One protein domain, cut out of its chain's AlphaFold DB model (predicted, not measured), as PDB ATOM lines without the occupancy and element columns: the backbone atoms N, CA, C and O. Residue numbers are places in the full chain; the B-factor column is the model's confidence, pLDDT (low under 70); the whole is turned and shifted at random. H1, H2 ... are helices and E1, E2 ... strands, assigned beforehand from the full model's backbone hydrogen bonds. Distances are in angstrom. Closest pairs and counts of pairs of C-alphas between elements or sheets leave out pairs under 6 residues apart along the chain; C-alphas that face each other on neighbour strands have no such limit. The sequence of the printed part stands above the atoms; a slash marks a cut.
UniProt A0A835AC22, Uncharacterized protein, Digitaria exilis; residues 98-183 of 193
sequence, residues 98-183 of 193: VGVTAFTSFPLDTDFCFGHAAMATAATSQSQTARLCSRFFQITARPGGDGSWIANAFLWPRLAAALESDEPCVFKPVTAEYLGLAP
ATOM      1  N   VAL A  98     -80.310  24.148  65.463       81.69
ATOM      2  CA  VAL A  98     -80.307  24.792  64.136       81.69
ATOM      3  C   VAL A  98     -80.197  23.777  62.977       81.69
ATOM      4  O   VAL A  98     -79.110  23.315  62.653       81.69
ATOM      5  N   GLY A  99     -81.304  23.443  62.313       82.38
ATOM      6  CA  GLY A  99     -81.287  22.633  61.088       82.38
ATOM      7  C   GLY A  99     -80.757  23.433  59.899       82.38
ATOM      8  O   GLY A  99     -81.105  24.603  59.748       82.38
ATOM      9  N   VAL A 100     -79.939  22.814  59.047       86.44
ATOM     10  CA  VAL A 100     -79.409  23.462  57.837       86.44
ATOM     11  C   VAL A 100     -79.582  22.535  56.647       86.44
ATOM     12  O   VAL A 100     -79.020  21.444  56.627       86.44
ATOM     13  N   THR A 101     -80.308  22.991  55.632       85.88
ATOM     14  CA  THR A 101     -80.450  22.298  54.349       85.88
ATOM     15  C   THR A 101     -79.756  23.084  53.251       85.88
ATOM     16  O   THR A 101     -80.125  24.224  52.969       85.88
ATOM     17  N   ALA A 102     -78.795  22.457  52.578       87.69
ATOM     18  CA  ALA A 102     -78.134  23.026  51.412       87.69
ATOM     19  C   ALA A 102     -78.700  22.419  50.120       87.69
ATOM     20  O   ALA A 102     -78.513  21.241  49.832       87.69
ATOM     21  N   PHE A 103     -79.360  23.250  49.318       84.62
ATOM     22  CA  PHE A 103     -79.784  22.949  47.947       84.62
ATOM     23  C   PHE A 103     -78.763  23.431  46.908       84.62
ATOM     24  O   PHE A 103     -79.036  23.406  45.714       84.62
ATOM     25  N   THR A 104     -77.577  23.869  47.332       82.50
ATOM     26  CA  THR A 104     -76.535  24.415  46.445       82.50
ATOM     27  C   THR A 104     -76.003  23.393  45.438       82.50
ATOM     28  O   THR A 104     -75.536  23.774  44.371       82.50
ATOM     29  N   SER A 105     -76.103  22.094  45.737       75.31
ATOM     30  CA  SER A 105     -75.751  21.009  44.815       75.31
ATOM     31  C   SER A 105     -76.897  20.581  43.891       75.31
ATOM     32  O   SER A 105     -76.712  19.654  43.100       75.31
ATOM     33  N   PHE A 106     -78.078  21.191  44.016       73.81
ATOM     34  CA  PHE A 106     -79.220  20.928  43.150       73.81
ATOM     35  C   PHE A 106     -79.171  21.900  41.961       73.81
ATOM     36  O   PHE A 106     -79.309  23.107  42.167       73.81
ATOM     37  N   PRO A 107     -78.949  21.417  40.725       70.44
ATOM     38  CA  PRO A 107     -78.936  22.283  39.556       70.44
ATOM     39  C   PRO A 107     -80.355  22.803  39.310       70.44
ATOM     40  O   PRO A 107     -81.237  22.060  38.884       70.44
ATOM     41  N   LEU A 108     -80.579  24.080  39.618       77.31
ATOM     42  CA  LEU A 108     -81.818  24.779  39.303       77.31
ATOM     43  C   LEU A 108     -81.663  25.430  37.934       77.31
ATOM     44  O   LEU A 108     -81.147  26.542  37.830       77.31
ATOM     45  N   ASP A 109     -82.105  24.727  36.894       85.00
ATOM     46  CA  ASP A 109     -82.377  25.387  35.625       85.00
ATOM     47  C   ASP A 109     -83.686  26.168  35.763       85.00
ATOM     48  O   ASP A 109     -84.733  25.620  36.117       85.00
ATOM     49  N   THR A 110     -83.585  27.475  35.565       90.00
ATOM     50  CA  THR A 110     -84.711  28.405  35.680       90.00
ATOM     51  C   THR A 110     -84.976  29.132  34.371       90.00
ATOM     52  O   THR A 110     -85.917  29.922  34.309       90.00
ATOM     53  N   ASP A 111     -84.164  28.883  33.338       90.44
ATOM     54  CA  ASP A 111     -84.318  29.530  32.045       90.44
ATOM     55  C   ASP A 111     -85.252  28.711  31.159       90.44
ATOM     56  O   ASP A 111     -84.857  27.858  30.369       90.44
ATOM     57  N   PHE A 112     -86.539  29.011  31.279       89.94
ATOM     58  CA  PHE A 112     -87.574  28.445  30.421       89.94
ATOM     59  C   PHE A 112     -87.760  29.272  29.137       89.94
ATOM     60  O   PHE A 112     -88.891  29.475  28.697       89.94
ATOM     61  N   CYS A 113     -86.661  29.779  28.563       91.31
ATOM     62  CA  CYS A 113     -86.613  30.737  27.449       91.31
ATOM     63  C   CYS A 113     -87.104  32.156  27.797       91.31
ATOM     64  O   CYS A 113     -87.451  32.932  26.905       91.31
ATOM     65  N   PHE A 114     -87.117  32.505  29.085       88.12
ATOM     66  CA  PHE A 114     -87.444  33.848  29.585       88.12
ATOM     67  C   PHE A 114     -86.244  34.525  30.263       88.12
ATOM     68  O   PHE A 114     -86.384  35.611  30.825       88.12
ATOM     69  N   GLY A 115     -85.070  33.890  30.206       88.19
ATOM     70  CA  GLY A 115     -83.928  34.229  31.038       88.19
ATOM     71  C   GLY A 115     -83.999  33.528  32.394       88.19
ATOM     72  O   GLY A 115     -85.010  32.943  32.781       88.19
ATOM     73  N   HIS A 116     -82.890  33.585  33.128       89.12
ATOM     74  CA  HIS A 116     -82.790  32.979  34.450       89.12
ATOM     75  C   HIS A 116     -83.625  33.760  35.472       89.12
ATOM     76  O   HIS A 116     -83.674  34.992  35.442       89.12
ATOM     77  N   ALA A 117     -84.238  33.053  36.421       90.50
ATOM     78  CA  ALA A 117     -84.937  33.698  37.524       90.50
ATOM     79  C   ALA A 117     -83.959  34.521  38.378       90.50
ATOM     80  O   ALA A 117     -82.863  34.066  38.692       90.50
ATOM     81  N   ALA A 118     -84.367  35.707  38.837       88.75
ATOM     82  CA  ALA A 118     -83.522  36.518  39.719       88.75
ATOM     83  C   ALA A 118     -83.218  35.810  41.058       88.75
ATOM     84  O   ALA A 118     -82.152  35.998  41.645       88.75
ATOM     85  N   MET A 119     -84.155  34.978  41.526       88.06
ATOM     86  CA  MET A 119     -84.065  34.195  42.754       88.06
ATOM     87  C   MET A 119     -84.881  32.906  42.617       88.06
ATOM     88  O   MET A 119     -85.983  32.916  42.071       88.06
ATOM     89  N   ALA A 120     -84.366  31.812  43.179       86.31
ATOM     90  CA  ALA A 120     -85.100  30.568  43.369       86.31
ATOM     91  C   ALA A 120     -84.914  30.081  44.810       86.31
ATOM     92  O   ALA A 120     -83.794  29.974  45.317       86.31
ATOM     93  N   THR A 121     -86.028  29.801  45.480       80.06
ATOM     94  CA  THR A 121     -86.050  29.289  46.850       80.06
ATOM     95  C   THR A 121     -87.048  28.153  46.958       80.06
ATOM     96  O   THR A 121     -88.120  28.206  46.352       80.06
ATOM     97  N   ALA A 122     -86.725  27.123  47.736       73.75
ATOM     98  CA  ALA A 122     -87.686  26.069  48.001       73.75
ATOM     99  C   ALA A 122     -88.723  26.598  48.996       73.75
ATOM    100  O   ALA A 122     -88.393  26.993  50.116       73.75
ATOM    101  N   ALA A 123     -89.989  26.613  48.579       68.12
ATOM    102  CA  ALA A 123     -91.095  27.010  49.435       68.12
ATOM    103  C   ALA A 123     -91.238  25.997  50.578       68.12
ATOM    104  O   ALA A 123     -91.803  24.915  50.418       68.12
ATOM    105  N   THR A 124     -90.713  26.331  51.750       60.03
ATOM    106  CA  THR A 124     -90.994  25.569  52.963       60.03
ATOM    107  C   THR A 124     -92.398  25.932  53.419       60.03
ATOM    108  O   THR A 124     -92.675  27.102  53.701       60.03
ATOM    109  N   SER A 125     -93.302  24.956  53.500       53.62
ATOM    110  CA  SER A 125     -94.617  25.208  54.079       53.62
ATOM    111  C   SER A 125     -94.441  25.570  55.558       53.62
ATOM    112  O   SER A 125     -94.151  24.733  56.412       53.62
ATOM    113  N   GLN A 126     -94.626  26.857  55.863       48.28
ATOM    114  CA  GLN A 126     -94.570  27.401  57.223       48.28
ATOM    115  C   GLN A 126     -95.490  26.635  58.190       48.28
ATOM    116  O   GLN A 126     -95.244  26.601  59.390       48.28
ATOM    117  N   SER A 127     -96.541  25.978  57.688       47.53
ATOM    118  CA  SER A 127     -97.547  25.307  58.511       47.53
ATOM    119  C   SER A 127     -97.058  24.055  59.247       47.53
ATOM    120  O   SER A 127     -97.663  23.714  60.264       47.53
ATOM    121  N   GLN A 128     -95.993  23.381  58.790       48.59
ATOM    122  CA  GLN A 128     -95.522  22.135  59.421       48.59
ATOM    123  C   GLN A 128     -94.299  22.330  60.326       48.59
ATOM    124  O   GLN A 128     -94.221  21.687  61.369       48.59
ATOM    125  N   THR A 129     -93.380  23.240  59.985       50.34
ATOM    126  CA  THR A 129     -92.136  23.464  60.745       50.34
ATOM    127  C   THR A 129     -92.174  24.681  61.666       50.34
ATOM    128  O   THR A 129     -91.490  24.662  62.680       50.34
ATOM    129  N   ALA A 130     -93.006  25.705  61.419       47.34
ATOM    130  CA  ALA A 130     -93.058  26.884  62.303       47.34
ATOM    131  C   ALA A 130     -93.641  26.583  63.698       47.34
ATOM    132  O   ALA A 130     -93.509  27.390  64.615       47.34
ATOM    133  N   ARG A 131     -94.294  25.423  63.867       51.62
ATOM    134  CA  ARG A 131     -94.771  24.921  65.169       51.62
ATOM    135  C   ARG A 131     -93.739  24.070  65.907       51.62
ATOM    136  O   ARG A 131     -93.984  23.685  67.046       51.62
ATOM    137  N   LEU A 132     -92.630  23.748  65.255       58.50
ATOM    138  CA  LEU A 132     -91.543  22.967  65.816       58.50
ATOM    139  C   LEU A 132     -90.467  23.942  66.300       58.50
ATOM    140  O   LEU A 132     -90.130  24.906  65.618       58.50
ATOM    141  N   CYS A 133     -89.941  23.731  67.505       56.47
ATOM    142  CA  CYS A 133     -88.990  24.636  68.160       56.47
ATOM    143  C   CYS A 133     -87.592  24.666  67.498       56.47
ATOM    144  O   CYS A 133     -86.644  25.209  68.071       56.47
ATOM    145  N   SER A 134     -87.452  24.106  66.295       63.06
ATOM    146  CA  SER A 134     -86.235  24.088  65.491       63.06
ATOM    147  C   SER A 134     -86.038  25.393  64.720       63.06
ATOM    148  O   SER A 134     -86.924  25.836  63.989       63.06
ATOM    149  N   ARG A 135     -84.840  25.973  64.823       79.12
ATOM    150  CA  ARG A 135     -84.373  27.010  63.892       79.12
ATOM    151  C   ARG A 135     -83.966  26.323  62.601       79.12
ATOM    152  O   ARG A 135     -83.373  25.250  62.666       79.12
ATOM    153  N   PHE A 136     -84.259  26.920  61.457       80.75
ATOM    154  CA  PHE A 136     -83.985  26.276  60.177       80.75
ATOM    155  C   PHE A 136     -83.380  27.253  59.181       80.75
ATOM    156  O   PHE A 136     -83.926  28.333  58.973       80.75
ATOM    157  N   PHE A 137     -82.282  26.848  58.552       86.44
ATOM    158  CA  PHE A 137     -81.665  27.538  57.432       86.44
ATOM    159  C   PHE A 137     -81.790  26.690  56.177       86.44
ATOM    160  O   PHE A 137     -81.513  25.493  56.173       86.44
ATOM    161  N   GLN A 138     -82.153  27.344  55.091       87.00
ATOM    162  CA  GLN A 138     -82.139  26.789  53.757       87.00
ATOM    163  C   GLN A 138     -81.201  27.623  52.902       87.00
ATOM    164  O   GLN A 138     -81.380  28.831  52.802       87.00
ATOM    165  N   ILE A 139     -80.233  26.982  52.258       89.31
ATOM    166  CA  ILE A 139     -79.271  27.651  51.385       89.31
ATOM    167  C   ILE A 139     -79.525  27.190  49.956       89.31
ATOM    168  O   ILE A 139     -79.493  25.990  49.683       89.31
ATOM    169  N   THR A 140     -79.767  28.123  49.042       88.56
ATOM    170  CA  THR A 140     -79.899  27.863  47.605       88.56
ATOM    171  C   THR A 140     -78.810  28.607  46.839       88.56
ATOM    172  O   THR A 140     -78.385  29.692  47.235       88.56
ATOM    173  N   ALA A 141     -78.329  28.021  45.742       88.62
ATOM    174  CA  ALA A 141     -77.486  28.757  44.809       88.62
ATOM    175  C   ALA A 141     -78.352  29.767  44.048       88.62
ATOM    176  O   ALA A 141     -79.478  29.444  43.655       88.62
ATOM    177  N   ARG A 142     -77.843  30.984  43.840       87.62
ATOM    178  CA  ARG A 142     -78.537  31.963  43.009       87.62
ATOM    179  C   ARG A 142     -78.577  31.459  41.558       87.62
ATOM    180  O   ARG A 142     -77.543  31.012  41.045       87.62
ATOM    181  N   PRO A 143     -79.730  31.531  40.872       87.31
ATOM    182  CA  PRO A 143     -79.764  31.229  39.449       87.31
ATOM    183  C   PRO A 143     -78.900  32.223  38.657       87.31
ATOM    184  O   PRO A 143     -78.747  33.378  39.046       87.31
ATOM    185  N   GLY A 144     -78.312  31.768  37.551       79.25
ATOM    186  CA  GLY A 144     -77.421  32.590  36.719       79.25
ATOM    187  C   GLY A 144     -75.927  32.475  37.049       79.25
ATOM    188  O   GLY A 144     -75.111  33.023  36.318       79.25
ATOM    189  N   GLY A 145     -75.544  31.712  38.081       73.12
ATOM    190  CA  GLY A 145     -74.182  31.171  38.197       73.12
ATOM    191  C   GLY A 145     -73.088  32.152  38.631       73.12
ATOM    192  O   GLY A 145     -71.913  31.856  38.437       73.12
ATOM    193  N   ASP A 146     -73.435  33.269  39.273       82.75
ATOM    194  CA  ASP A 146     -72.460  34.219  39.843       82.75
ATOM    195  C   ASP A 146     -71.702  33.673  41.075       82.75
ATOM    196  O   ASP A 146     -70.874  34.364  41.666       82.75
ATOM    197  N   GLY A 147     -71.985  32.427  41.472       84.00
ATOM    198  CA  GLY A 147     -71.394  31.757  42.628       84.00
ATOM    199  C   GLY A 147     -71.980  32.195  43.971       84.00
ATOM    200  O   GLY A 147     -71.584  31.652  45.001       84.00
ATOM    201  N   SER A 148     -72.930  33.135  43.984       88.56
ATOM    202  CA  SER A 148     -73.564  33.611  45.209       88.56
ATOM    203  C   SER A 148     -74.646  32.656  45.713       88.56
ATOM    204  O   SER A 148     -75.285  31.920  44.951       88.56
ATOM    205  N   TRP A 149     -74.860  32.663  47.029       90.56
ATOM    206  CA  TRP A 149     -75.886  31.863  47.693       90.56
ATOM    207  C   TRP A 149     -76.918  32.758  48.364       90.56
ATOM    208  O   TRP A 149     -76.601  33.835  48.864       90.56
ATOM    209  N   ILE A 150     -78.154  32.273  48.410       90.25
ATOM    210  CA  ILE A 150     -79.253  32.895  49.136       90.25
ATOM    211  C   ILE A 150     -79.606  31.984  50.309       90.25
ATOM    212  O   ILE A 150     -79.865  30.794  50.130       90.25
ATOM    213  N   ALA A 151     -79.600  32.547  51.515       89.56
ATOM    214  CA  ALA A 151     -79.997  31.852  52.729       89.56
ATOM    215  C   ALA A 151     -81.386  32.328  53.171       89.56
ATOM    216  O   ALA A 151     -81.583  33.504  53.464       89.56
ATOM    217  N   ASN A 152     -82.340  31.407  53.252       87.69
ATOM    218  CA  ASN A 152     -83.648  31.632  53.855       87.69
ATOM    219  C   ASN A 152     -83.642  31.034  55.256       87.69
ATOM    220  O   ASN A 152     -83.267  29.875  55.433       87.69
ATOM    221  N   ALA A 153     -84.063  31.809  56.251       86.06
ATOM    222  CA  ALA A 153     -83.979  31.397  57.642       86.06
ATOM    223  C   ALA A 153     -85.323  31.547  58.360       86.06
ATOM    224  O   ALA A 153     -85.981  32.582  58.278       86.06
ATOM    225  N   PHE A 154     -85.707  30.513  59.106       82.38
ATOM    226  CA  PHE A 154     -86.844  30.518  60.022       82.38
ATOM    227  C   PHE A 154     -86.304  30.541  61.441       82.38
ATOM    228  O   PHE A 154     -85.847  29.524  61.972       82.38
ATOM    229  N   LEU A 155     -86.307  31.734  62.027       83.06
ATOM    230  CA  LEU A 155     -85.627  32.030  63.279       83.06
ATOM    231  C   LEU A 155     -86.574  32.696  64.264       83.06
ATOM    232  O   LEU A 155     -87.573  33.315  63.902       83.06
ATOM    233  N   TRP A 156     -86.225  32.594  65.540       81.00
ATOM    234  CA  TRP A 156     -86.902  33.358  66.578       81.00
ATOM    235  C   TRP A 156     -86.449  34.818  66.487       81.00
ATOM    236  O   TRP A 156     -85.269  35.043  66.207       81.00
ATOM    237  N   PRO A 157     -87.306  35.801  66.819       86.00
ATOM    238  CA  PRO A 157     -86.960  37.220  66.700       86.00
ATOM    239  C   PRO A 157     -85.634  37.596  67.374       86.00
ATOM    240  O   PRO A 157     -84.843  38.340  66.812       86.00
ATOM    241  N   ARG A 158     -85.335  37.017  68.547       87.06
ATOM    242  CA  ARG A 158     -84.070  37.265  69.260       87.06
ATOM    243  C   ARG A 158     -82.832  36.762  68.512       87.06
ATOM    244  O   ARG A 158     -81.783  37.378  68.622       87.06
ATOM    245  N   LEU A 159     -82.942  35.641  67.799       86.25
ATOM    246  CA  LEU A 159     -81.831  35.114  67.004       86.25
ATOM    247  C   LEU A 159     -81.688  35.874  65.685       86.25
ATOM    248  O   LEU A 159     -80.567  36.143  65.282       86.25
ATOM    249  N   ALA A 160     -82.803  36.245  65.050       88.69
ATOM    250  CA  ALA A 160     -82.774  37.117  63.878       88.69
ATOM    251  C   ALA A 160     -82.066  38.442  64.207       88.69
ATOM    252  O   ALA A 160     -81.082  38.773  63.559       88.69
ATOM    253  N   ALA A 161     -82.462  39.101  65.303       90.62
ATOM    254  CA  ALA A 161     -81.825  40.333  65.762       90.62
ATOM    255  C   ALA A 161     -80.321  40.160  66.036       90.62
ATOM    256  O   ALA A 161     -79.538  41.028  65.677       90.62
ATOM    257  N   ALA A 162     -79.907  39.035  66.633       90.19
ATOM    258  CA  ALA A 162     -78.491  38.758  66.878       90.19
ATOM    259  C   ALA A 162     -77.683  38.632  65.573       90.19
ATOM    260  O   ALA A 162     -76.584  39.170  65.496       90.19
ATOM    261  N   LEU A 163     -78.234  37.962  64.551       89.75
ATOM    262  CA  LEU A 163     -77.599  37.843  63.231       89.75
ATOM    263  C   LEU A 163     -77.561  39.176  62.478       89.75
ATOM    264  O   LEU A 163     -76.602  39.443  61.767       89.75
ATOM    265  N   GLU A 164     -78.595  40.004  62.626       90.06
ATOM    266  CA  GLU A 164     -78.674  41.335  62.011       90.06
ATOM    267  C   GLU A 164     -77.724  42.344  62.674       90.06
ATOM    268  O   GLU A 164     -77.269  43.276  62.018       90.06
ATOM    269  N   SER A 165     -77.419  42.164  63.963       90.56
ATOM    270  CA  SER A 165     -76.496  43.016  64.725       90.56
ATOM    271  C   SER A 165     -75.028  42.577  64.666       90.56
ATOM    272  O   SER A 165     -74.187  43.197  65.312       90.56
ATOM    273  N   ASP A 166     -74.729  41.484  63.964       90.12
ATOM    274  CA  ASP A 166     -73.387  40.908  63.882       90.12
ATOM    275  C   ASP A 166     -72.406  41.873  63.191       90.12
ATOM    276  O   ASP A 166     -72.645  42.290  62.060       90.12
ATOM    277  N   GLU A 167     -71.294  42.230  63.849       88.38
ATOM    278  CA  GLU A 167     -70.325  43.213  63.325       88.38
ATOM    279  C   GLU A 167     -69.710  42.816  61.966       88.38
ATOM    280  O   GLU A 167     -69.589  43.679  61.093       88.38
ATOM    281  N   PRO A 168     -69.341  41.540  61.726       86.44
ATOM    282  CA  PRO A 168     -68.914  41.077  60.409       86.44
ATOM    283  C   PRO A 168     -69.982  41.173  59.309       86.44
ATOM    284  O   PRO A 168     -69.630  41.038  58.135       86.44
ATOM    285  N   CYS A 169     -71.263  41.368  59.652       87.12
ATOM    286  CA  CYS A 169     -72.392  41.370  58.719       87.12
ATOM    287  C   CYS A 169     -72.357  40.160  57.766       87.12
ATOM    288  O   CYS A 169     -72.467  40.320  56.542       87.12
ATOM    289  N   VAL A 170     -72.159  38.948  58.313       88.00
ATOM    290  CA  VAL A 170     -72.015  37.711  57.515       88.00
ATOM    291  C   VAL A 170     -73.197  37.524  56.561       88.00
ATOM    292  O   VAL A 170     -73.010  37.184  55.391       88.00
ATOM    293  N   PHE A 171     -74.414  37.779  57.043       89.38
ATOM    294  CA  PHE A 171     -75.621  37.763  56.226       89.38
ATOM    295  C   PHE A 171     -75.977  39.175  55.771       89.38
ATOM    296  O   PHE A 171     -76.143  40.085  56.580       89.38
ATOM    297  N   LYS A 172     -76.145  39.341  54.458       90.00
ATOM    298  CA  LYS A 172     -76.605  40.592  53.853       90.00
ATOM    299  C   LYS A 172     -78.066  40.453  53.425       90.00
ATOM    300  O   LYS A 172     -78.411  39.419  52.846       90.00
ATOM    301  N   PRO A 173     -78.918  41.465  53.665       89.50
ATOM    302  CA  PRO A 173     -80.284  41.458  53.163       89.50
ATOM    303  C   PRO A 173     -80.317  41.302  51.642       89.50
ATOM    304  O   PRO A 173     -79.542  41.935  50.924       89.50
ATOM    305  N   VAL A 174     -81.240  40.481  51.145       89.31
ATOM    306  CA  VAL A 174     -81.500  40.371  49.708       89.31
ATOM    307  C   VAL A 174     -82.312  41.595  49.279       89.31
ATOM    308  O   VAL A 174     -83.456  41.751  49.702       89.31
ATOM    309  N   THR A 175     -81.728  42.470  48.455       90.69
ATOM    310  CA  THR A 175     -82.393  43.686  47.955       90.69
ATOM    311  C   THR A 175     -82.751  43.577  46.473       90.69
ATOM    312  O   THR A 175     -82.238  42.718  45.752       90.69
ATOM    313  N   ALA A 176     -83.625  44.466  45.994       90.62
ATOM    314  CA  ALA A 176     -83.970  44.542  44.576       90.62
ATOM    315  C   ALA A 176     -82.741  44.856  43.711       90.62
ATOM    316  O   ALA A 176     -82.577  44.265  42.647       90.62
ATOM    317  N   GLU A 177     -81.845  45.726  44.179       90.06
ATOM    318  CA  GLU A 177     -80.583  46.056  43.508       90.06
ATOM    319  C   GLU A 177     -79.683  44.824  43.410       90.06
ATOM    320  O   GLU A 177     -79.174  44.523  42.332       90.06
ATOM    321  N   TYR A 178     -79.545  44.065  44.505       87.69
ATOM    322  CA  TYR A 178     -78.778  42.818  44.513       87.69
ATOM    323  C   TYR A 178     -79.328  41.805  43.497       87.69
ATOM    324  O   TYR A 178     -78.574  41.145  42.778       87.69
ATOM    325  N   LEU A 179     -80.656  41.721  43.396       88.69
ATOM    326  CA  LEU A 179     -81.353  40.851  42.452       88.69
ATOM    327  C   LEU A 179     -81.376  41.383  41.008       88.69
ATOM    328  O   LEU A 179     -81.812  40.653  40.122       88.69
ATOM    329  N   GLY A 180     -80.897  42.604  40.748       87.62
ATOM    330  CA  GLY A 180     -80.961  43.233  39.423       87.62
ATOM    331  C   GLY A 180     -82.377  43.648  39.004       87.62
ATOM    332  O   GLY A 180     -82.662  43.759  37.817       87.62
ATOM    333  N   LEU A 181     -83.272  43.845  39.974       86.44
ATOM    334  CA  LEU A 181     -84.674  44.235  39.778       86.44
ATOM    335  C   LEU A 181     -84.904  45.744  39.955       86.44
ATOM    336  O   LEU A 181     -85.994  46.236  39.666       86.44
ATOM    337  N   ALA A 182     -83.907  46.479  40.451       79.75
ATOM    338  CA  ALA A 182     -83.982  47.930  40.550       79.75
ATOM    339  C   ALA A 182     -83.848  48.572  39.154       79.75
ATOM    340  O   ALA A 182     -83.022  48.118  38.356       79.75
ATOM    341  N   PRO A 183     -84.615  49.634  38.839       66.06
ATOM    342  CA  PRO A 183     -84.470  50.340  37.574       66.06
ATOM    343  C   PRO A 183     -83.049  50.883  37.442       66.06
ATOM    344  O   PRO A 183     -82.565  51.588  38.331       66.06
TER     345      PRO A 183
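AT A GLANCE: This is residues 98 to 183 of the 193 residues of an uncharacterized protein of Digitaria exilis (UniProt A0A835AC22). There is little regular structure: a small three-stranded sheet amid long loops, with short helices H1 and H2 near the end where E1 begins. Residues 103 to 125 loop out beyond the opposite end. The printed part has 86 residues, 30 in named elements E1, H1, E2, E3, H2, class mixed; the sheet, order E1 E2 E3, is mixed. It is only just loose, close to compact, radius of gyration of the C-alphas 14.5 A, spans 41 by 31 by 22 A.

IN THESE COORDINATES: E1, residues 98 to 102, 13.0 A, begins at C-alpha 98 (-80.307, 24.792, 64.136). H1 is 126 to 129, 5.8 A; E2 135 to 141, 20.4 A; E3 149 to 154, 16.5 A. H2, 157 to 164, 10.4 A, ends at C-alpha 164 (-78.674, 41.335, 62.011).

HOW THE PARTS SIT: E1, H1 and E2 form a strand-helix-strand unit, parallel neighbour strands with a helix between, crossover right-handed; N 99 and O 135 are 2.8 A apart. E2 and E3 are an antiparallel hairpin, N 138 to O 152 2.8 A. H1, too short for an O i to N i+4 pair, is only just not on the sheet, with 4 pairs of C-alphas within 10 A. H2, with every such pair within hydrogen-bond range, is not on it.

THE WHOLE: The farthest C-alphas, Cys 113 and Arg 158, are 42.4 A apart. The printed part has no cut; the link E1 to H1 is long. Residues 123 to 134 and 183 have pLDDT under 70.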